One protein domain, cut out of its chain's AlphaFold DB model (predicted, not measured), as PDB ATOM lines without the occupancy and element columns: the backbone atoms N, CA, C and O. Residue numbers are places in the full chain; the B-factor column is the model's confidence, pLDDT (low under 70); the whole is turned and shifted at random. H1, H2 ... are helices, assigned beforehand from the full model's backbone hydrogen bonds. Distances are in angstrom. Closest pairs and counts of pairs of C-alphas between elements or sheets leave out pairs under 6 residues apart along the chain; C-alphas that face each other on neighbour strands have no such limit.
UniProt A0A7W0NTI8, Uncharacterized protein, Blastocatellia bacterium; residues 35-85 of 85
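What this domain is: This is residues 35 to 85 of the 85 residues of an uncharacterized protein of Blastocatellia bacterium (UniProt A0A7W0NTI8). Two helices, H1 and H3, run opposite ways, partly side by side, with the short helix H2 in the turn between them; residues 35 to 45, with no named element, cross over H3 on the way to the first residue of H1. The turn's residues 60 to 65 stick out. The printed part has 51 residues with three named helices, in the order H1, H2, H3, and no named strand: all helix. It is compact, radius of gyration of the C-alphas 10.8 A, with an elongated outline of 32 by 19 by 15 A.

How they stand to each other: Look first at H1, residues 46 to 59: its residues 58 to 59 touch H2, residues 64 to 68, only at the corner, closest at the C-alphas of Tyr 58 and Thr 67, 5.3 A. H2 meets H3, residues 71 to 83, only through their link. Residues 47 to 51 of H1 touch residues 73 to 77 of H3, closest at the C-alphas of Thr 51 and Gln 73, 5.9 A. H1 and H3 run opposite ways at a steep tilt of 38 degrees, only just past shallow. In H1, H2 and H3 every O i to N i+4 pair is within hydrogen-bond range.

Where its parts are: Find C-alpha 46 at (11.711, -26.510, -5.851); H1 runs 19.2 A from there to C-alpha 59. H2 spans 6.4 A. H3 runs 18.3 A to C-alpha 83 at (16.083, -41.123, -6.840).

The domain as a whole: The C-alphas of Ser 63 and Arg 85, the two farthest apart, are 32.3 A apart. The printed part has no cut, and both links are tight. Only residue 85, the chain's last, has pLDDT under 70.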
ATOM      1  N   ILE A  35      21.080 -43.286   8.059       83.62
ATOM      2  CA  ILE A  35      20.155 -44.220   7.381       83.62
ATOM      3  C   ILE A  35      19.399 -43.518   6.247       83.62
ATOM      4  O   ILE A  35      19.174 -44.095   5.186       83.62
ATOM      5  N   LEU A  36      19.001 -42.266   6.475       83.06
ATOM      6  CA  LEU A  36      18.271 -41.452   5.509       83.06
ATOM      7  C   LEU A  36      19.161 -40.326   4.983       83.06
ATOM      8  O   LEU A  36      20.023 -39.841   5.717       83.06
ATOM      9  N   PRO A  37      18.954 -39.897   3.727       86.00
ATOM     10  CA  PRO A  37      19.629 -38.722   3.209       86.00
ATOM     11  C   PRO A  37      19.146 -37.466   3.943       86.00
ATOM     12  O   PRO A  37      17.968 -37.337   4.290       86.00
ATOM     13  N   ASP A  38      20.060 -36.522   4.136       88.69
ATOM     14  CA  ASP A  38      19.779 -35.253   4.797       88.69
ATOM     15  C   ASP A  38      18.797 -34.427   3.952       88.69
ATOM     16  O   ASP A  38      19.125 -33.933   2.871       88.69
ATOM     17  N   ALA A  39      17.562 -34.266   4.436       88.00
ATOM     18  CA  ALA A  39      16.483 -33.611   3.687       88.00
ATOM     19  C   ALA A  39      16.795 -32.142   3.330       88.00
ATOM     20  O   ALA A  39      16.289 -31.622   2.331       88.00
ATOM     21  N   TRP A  40      17.635 -31.497   4.142       86.69
ATOM     22  CA  TRP A  40      18.132 -30.132   3.979       86.69
ATOM     23  C   TRP A  40      19.392 -30.038   3.104       86.69
ATOM     24  O   TRP A  40      19.950 -28.955   2.934       86.69
ATOM     25  N   TRP A  41      19.888 -31.153   2.578       86.56
ATOM     26  CA  TRP A  41      21.096 -31.153   1.763       86.56
ATOM     27  C   TRP A  41      20.788 -30.930   0.283       86.56
ATOM     28  O   TRP A  41      19.632 -30.979  -0.141       86.56
ATOM     29  N   MET A  42      21.822 -30.647  -0.507       85.94
ATOM     30  CA  MET A  42      21.729 -30.426  -1.954       85.94
ATOM     31  C   MET A  42      21.250 -31.697  -2.687       85.94
ATOM     32  O   MET A  42      21.473 -32.798  -2.182       85.94
ATOM     33  N   PRO A  43      20.617 -31.581  -3.875       86.94
ATOM     34  CA  PRO A  43      20.409 -30.375  -4.696       86.94
ATOM     35  C   PRO A  43      19.197 -29.520  -4.280       86.94
ATOM     36  O   PRO A  43      18.191 -30.051  -3.807       86.94
ATOM     37  N   TYR A  44      19.269 -28.199  -4.495       87.75
ATOM     38  CA  TYR A  44      18.201 -27.236  -4.171       87.75
ATOM     39  C   TYR A  44      17.106 -27.190  -5.247       87.75
ATOM     40  O   TYR A  44      16.980 -26.227  -5.999       87.75
ATOM     41  N   SER A  45      16.308 -28.250  -5.333       90.12
ATOM     42  CA  SER A  45      15.123 -28.274  -6.190       90.12
ATOM     43  C   SER A  45      13.976 -27.431  -5.609       90.12
ATOM     44  O   SER A  45      14.001 -27.076  -4.424       90.12
ATOM     45  N   PRO A  46      12.911 -27.154  -6.385       91.56
ATOM     46  CA  PRO A  46      11.711 -26.510  -5.851       91.56
ATOM     47  C   PRO A  46      11.121 -27.244  -4.632       91.56
ATOM     48  O   PRO A  46      10.694 -26.599  -3.674       91.56
ATOM     49  N   ILE A  47      11.178 -28.583  -4.624       91.56
ATOM     50  CA  ILE A  47      10.725 -29.427  -3.504       91.56
ATOM     51  C   ILE A  47      11.615 -29.210  -2.273       91.56
ATOM     52  O   ILE A  47      11.108 -29.110  -1.154       91.56
ATOM     53  N   ALA A  48      12.935 -29.096  -2.461       90.69
ATOM     54  CA  ALA A  48      13.877 -28.803  -1.381       90.69
ATOM     55  C   ALA A  48      13.569 -27.456  -0.715       90.69
ATOM     56  O   ALA A  48      13.500 -27.373   0.511       90.69
ATOM     57  N   VAL A  49      13.341 -26.416  -1.522       92.00
ATOM     58  CA  VAL A  49      13.050 -25.058  -1.041       92.00
ATOM     59  C   VAL A  49      11.720 -25.012  -0.289       92.00
ATOM     60  O   VAL A  49      11.642 -24.416   0.788       92.00
ATOM     61  N   GLU A  50      10.681 -25.667  -0.815       92.06
ATOM     62  CA  GLU A  50       9.388 -25.778  -0.130       92.06
ATOM     63  C   GLU A  50       9.541 -26.494   1.218       92.06
ATOM     64  O   GLU A  50       9.072 -25.991   2.242       92.06
ATOM     65  N   THR A  51      10.268 -27.614   1.235       92.06
ATOM     66  CA  THR A  51      10.530 -28.395   2.452       92.06
ATOM     67  C   THR A  51      11.298 -27.567   3.485       92.06
ATOM     68  O   THR A  51      10.944 -27.564   4.663       92.06
ATOM     69  N   PHE A  52      12.297 -26.789   3.057       91.50
ATOM     70  CA  PHE A  52      13.052 -25.882   3.928       91.50
ATOM     71  C   PHE A  52      12.191 -24.777   4.531       91.50
ATOM     72  O   PHE A  52      12.268 -24.503   5.731       91.50
ATOM     73  N   ARG A  53      11.340 -24.148   3.716       90.56
ATOM     74  CA  ARG A  53      10.386 -23.141   4.198       90.56
ATOM     75  C   ARG A  53       9.416 -23.759   5.205       90.56
ATOM     76  O   ARG A  53       9.083 -23.133   6.211       90.56
ATOM     77  N   GLY A  54       9.006 -24.997   4.954       90.19
ATOM     78  CA  GLY A  54       8.241 -25.810   5.882       90.19
ATOM     79  C   GLY A  54       8.954 -25.999   7.223       90.19
ATOM     80  O   GLY A  54       8.374 -25.694   8.267       90.19
ATOM     81  N   PHE A  55      10.224 -26.413   7.214       89.62
ATOM     82  CA  PHE A  55      11.038 -26.523   8.428       89.62
ATOM     83  C   PHE A  55      11.114 -25.204   9.203       89.62
ATOM     84  O   PHE A  55      10.827 -25.183  10.400       89.62
ATOM     85  N   ALA A  56      11.405 -24.093   8.523       89.56
ATOM     86  CA  ALA A  56      11.470 -22.779   9.160       89.56
ATOM     87  C   ALA A  56      10.138 -22.376   9.821       89.56
ATOM     88  O   ALA A  56      10.134 -21.773  10.889       89.56
ATOM     89  N   LYS A  57       8.998 -22.740   9.222       88.50
ATOM     90  CA  LYS A  57       7.668 -22.396   9.746       88.50
ATOM     91  C   LYS A  57       7.228 -23.302  10.895       88.50
ATOM     92  O   LYS A  57       6.752 -22.820  11.921       88.50
ATOM     93  N   TYR A  58       7.338 -24.615  10.723       87.25
ATOM     94  CA  TYR A  58       6.713 -25.580  11.630       87.25
ATOM     95  C   TYR A  58       7.684 -26.143  12.668       87.25
ATOM     96  O   TYR A  58       7.273 -26.389  13.801       87.25
ATOM     97  N   PHE A  59       8.963 -26.299  12.322       83.38
ATOM     98  CA  PHE A  59       9.978 -26.847  13.225       83.38
ATOM     99  C   PHE A  59      10.453 -25.800  14.241       83.38
ATOM    100  O   PHE A  59      10.525 -26.092  15.431       83.38
ATOM    101  N   ALA A  60      10.647 -24.546  13.810       81.81
ATOM    102  CA  ALA A  60      11.040 -23.448  14.703       81.81
ATOM    103  C   ALA A  60       9.966 -23.077  15.747       81.81
ATOM    104  O   ALA A  60      10.272 -22.450  16.753       81.81
ATOM    105  N   THR A  61       8.709 -23.485  15.533       82.81
ATOM    106  CA  THR A  61       7.614 -23.248  16.491       82.81
ATOM    107  C   THR A  61       7.700 -24.172  17.721       82.81
ATOM    108  O   THR A  61       7.030 -23.919  18.718       82.81
ATOM    109  N   GLY A  62       8.457 -25.278  17.662       81.00
ATOM    110  CA  GLY A  62       8.563 -26.255  18.759       81.00
ATOM    111  C   GLY A  62       7.305 -27.111  18.998       81.00
ATOM    112  O   GLY A  62       7.244 -27.879  19.953       81.00
ATOM    113  N   SER A  63       6.283 -27.003  18.142       89.06
ATOM    114  CA  SER A  63       5.018 -27.729  18.294       89.06
ATOM    115  C   SER A  63       5.001 -29.012  17.467       89.06
ATOM    116  O   SER A  63       4.828 -28.966  16.251       89.06
ATOM    117  N   ILE A  64       5.051 -30.161  18.147       85.88
ATOM    118  CA  ILE A  64       5.025 -31.504  17.539       85.88
ATOM    119  C   ILE A  64       3.832 -31.687  16.581       85.88
ATOM    120  O   ILE A  64       3.983 -32.210  15.479       85.88
ATOM    121  N   ARG A  65       2.643 -31.190  16.955       88.00
ATOM    122  CA  ARG A  65       1.431 -31.258  16.114       88.00
ATOM    123  C   ARG A  65       1.604 -30.527  14.788       88.00
ATOM    124  O   ARG A  65       1.189 -31.023  13.747       88.00
ATOM    125  N   LYS A  66       2.226 -29.348  14.827       86.19
ATOM    126  CA  LYS A  66       2.513 -28.565  13.623       86.19
ATOM    127  C   LYS A  66       3.621 -29.215  12.800       86.19
ATOM    128  O   LYS A  66       3.545 -29.185  11.579       86.19
ATOM    129  N   THR A  67       4.595 -29.856  13.443       87.50
ATOM    130  CA  THR A  67       5.651 -30.616  12.761       87.50
ATOM    131  C   THR A  67       5.095 -31.799  11.968       87.50
ATOM    132  O   THR A  67       5.582 -32.061  10.873       87.50
ATOM    133  N   PHE A  68       4.030 -32.464  12.431       90.88
ATOM    134  CA  PHE A  68       3.384 -33.536  11.658       90.88
ATOM    135  C   PHE A  68       2.864 -33.078  10.286       90.88
ATOM    136  O   PHE A  68       2.834 -33.876   9.350       90.88
ATOM    137  N   LEU A  69       2.542 -31.789  10.118       89.31
ATOM    138  CA  LEU A  69       2.132 -31.227   8.826       89.31
ATOM    139  C   LEU A  69       3.258 -31.268   7.775       89.31
ATOM    140  O   LEU A  69       2.969 -31.213   6.582       89.31
ATOM    141  N   LEU A  70       4.525 -31.402   8.193       90.81
ATOM    142  CA  LEU A  70       5.672 -31.520   7.285       90.81
ATOM    143  C   LEU A  70       5.872 -32.923   6.713       90.81
ATOM    144  O   LEU A  70       6.541 -33.049   5.690       90.81
ATOM    145  N   LEU A  71       5.307 -33.972   7.321       90.62
ATOM    146  CA  LEU A  71       5.510 -35.360   6.884       90.62
ATOM    147  C   LEU A  71       5.291 -35.602   5.378       90.62
ATOM    148  O   LEU A  71       6.157 -36.225   4.757       90.62
ATOM    149  N   PRO A  72       4.198 -35.127   4.744       91.75
ATOM    150  CA  PRO A  72       3.995 -35.365   3.319       91.75
ATOM    151  C   PRO A  72       5.079 -34.702   2.457       91.75
ATOM    152  O   PRO A  72       5.589 -35.351   1.541       91.75
ATOM    153  N   GLN A  73       5.479 -33.462   2.764       91.38
ATOM    154  CA  GLN A  73       6.563 -32.757   2.060       91.38
ATOM    155  C   GLN A  73       7.909 -33.455   2.279       91.38
ATOM    156  O   GLN A  73       8.628 -33.727   1.316       91.38
ATOM    157  N   LEU A  74       8.194 -33.863   3.518       91.75
ATOM    158  CA  LEU A  74       9.404 -34.598   3.865       91.75
ATOM    159  C   LEU A  74       9.508 -35.918   3.090       91.75
ATOM    160  O   LEU A  74      10.560 -36.240   2.544       91.75
ATOM    161  N   SER A  75       8.402 -36.659   2.967       92.19
ATOM    162  CA  SER A  75       8.368 -37.923   2.218       92.19
ATOM    163  C   SER A  75       8.639 -37.734   0.722       92.19
ATOM    164  O   SER A  75       9.214 -38.613   0.076       92.19
ATOM    165  N   LYS A  76       8.207 -36.603   0.145       92.62
ATOM    166  CA  LYS A  76       8.503 -36.252  -1.249       92.62
ATOM    167  C   LYS A  76       9.986 -35.929  -1.399       92.62
ATOM    168  O   LYS A  76      10.618 -36.459  -2.307       92.62
ATOM    169  N   ARG A  77      10.545 -35.151  -0.466       92.62
ATOM    170  CA  ARG A  77      11.965 -34.786  -0.464       92.62
ATOM    171  C   ARG A  77      12.887 -35.994  -0.298       92.62
ATOM    172  O   ARG A  77      13.857 -36.122  -1.034       92.62
ATOM    173  N   ILE A  78      12.570 -36.910   0.615       92.44
ATOM    174  CA  ILE A  78      13.360 -38.134   0.806       92.44
ATOM    175  C   ILE A  78      13.335 -38.988  -0.466       92.44
ATOM    176  O   ILE A  78      14.382 -39.440  -0.914       92.44
ATOM    177  N   ARG A  79      12.165 -39.170  -1.093       92.19
ATOM    178  CA  ARG A  79      12.058 -39.909  -2.364       92.19
ATOM    179  C   ARG A  79      12.864 -39.268  -3.489       92.19
ATOM    180  O   ARG A  79      13.483 -39.981  -4.268       92.19
ATOM    181  N   GLU A  80      12.864 -37.943  -3.567       91.56
ATOM    182  CA  GLU A  80      13.670 -37.202  -4.534       91.56
ATOM    183  C   GLU A  80      15.174 -37.437  -4.325       91.56
ATOM    184  O   GLU A  80      15.875 -37.768  -5.277       91.56
ATOM    185  N   LEU A  81      15.653 -37.332  -3.082       89.94
ATOM    186  CA  LEU A  81      17.059 -37.569  -2.745       89.94
ATOM    187  C   LEU A  81      17.490 -39.017  -2.999       89.94
ATOM    188  O   LEU A  81      18.610 -39.252  -3.438       89.94
ATOM    189  N   LEU A  82      16.603 -39.983  -2.755       88.62
ATOM    190  CA  LEU A  82      16.864 -41.390  -3.058       88.62
ATOM    191  C   LEU A  82      16.897 -41.673  -4.565       88.62
ATOM    192  O   LEU A  82      17.641 -42.546  -4.984       88.62
ATOM    193  N   LYS A  83      16.113 -40.952  -5.376       86.75
ATOM    194  CA  LYS A  83      16.083 -41.123  -6.840       86.75
ATOM    195  C   LYS A  83      17.304 -40.512  -7.539       86.75
ATOM    196  O   LYS A  83      17.632 -40.923  -8.644       86.75
ATOM    197  N   GLY A  84      17.920 -39.496  -6.933       73.44
ATOM    198  CA  GLY A  84      19.124 -38.837  -7.450       73.44
ATOM    199  C   GLY A  84      20.447 -39.482  -7.022       73.44
ATOM    200  O   GLY A  84      21.495 -38.941  -7.366       73.44
ATOM    201  N   ARG A  85      20.398 -40.575  -6.250       62.69
ATOM    202  CA  ARG A  85      21.544 -41.411  -5.868       62.69
ATOM    203  C   ARG A  85      21.705 -42.557  -6.857       62.69
ATOM    204  O   ARG A  85      22.874 -42.903  -7.122       62.69
TER     205      ARG A  85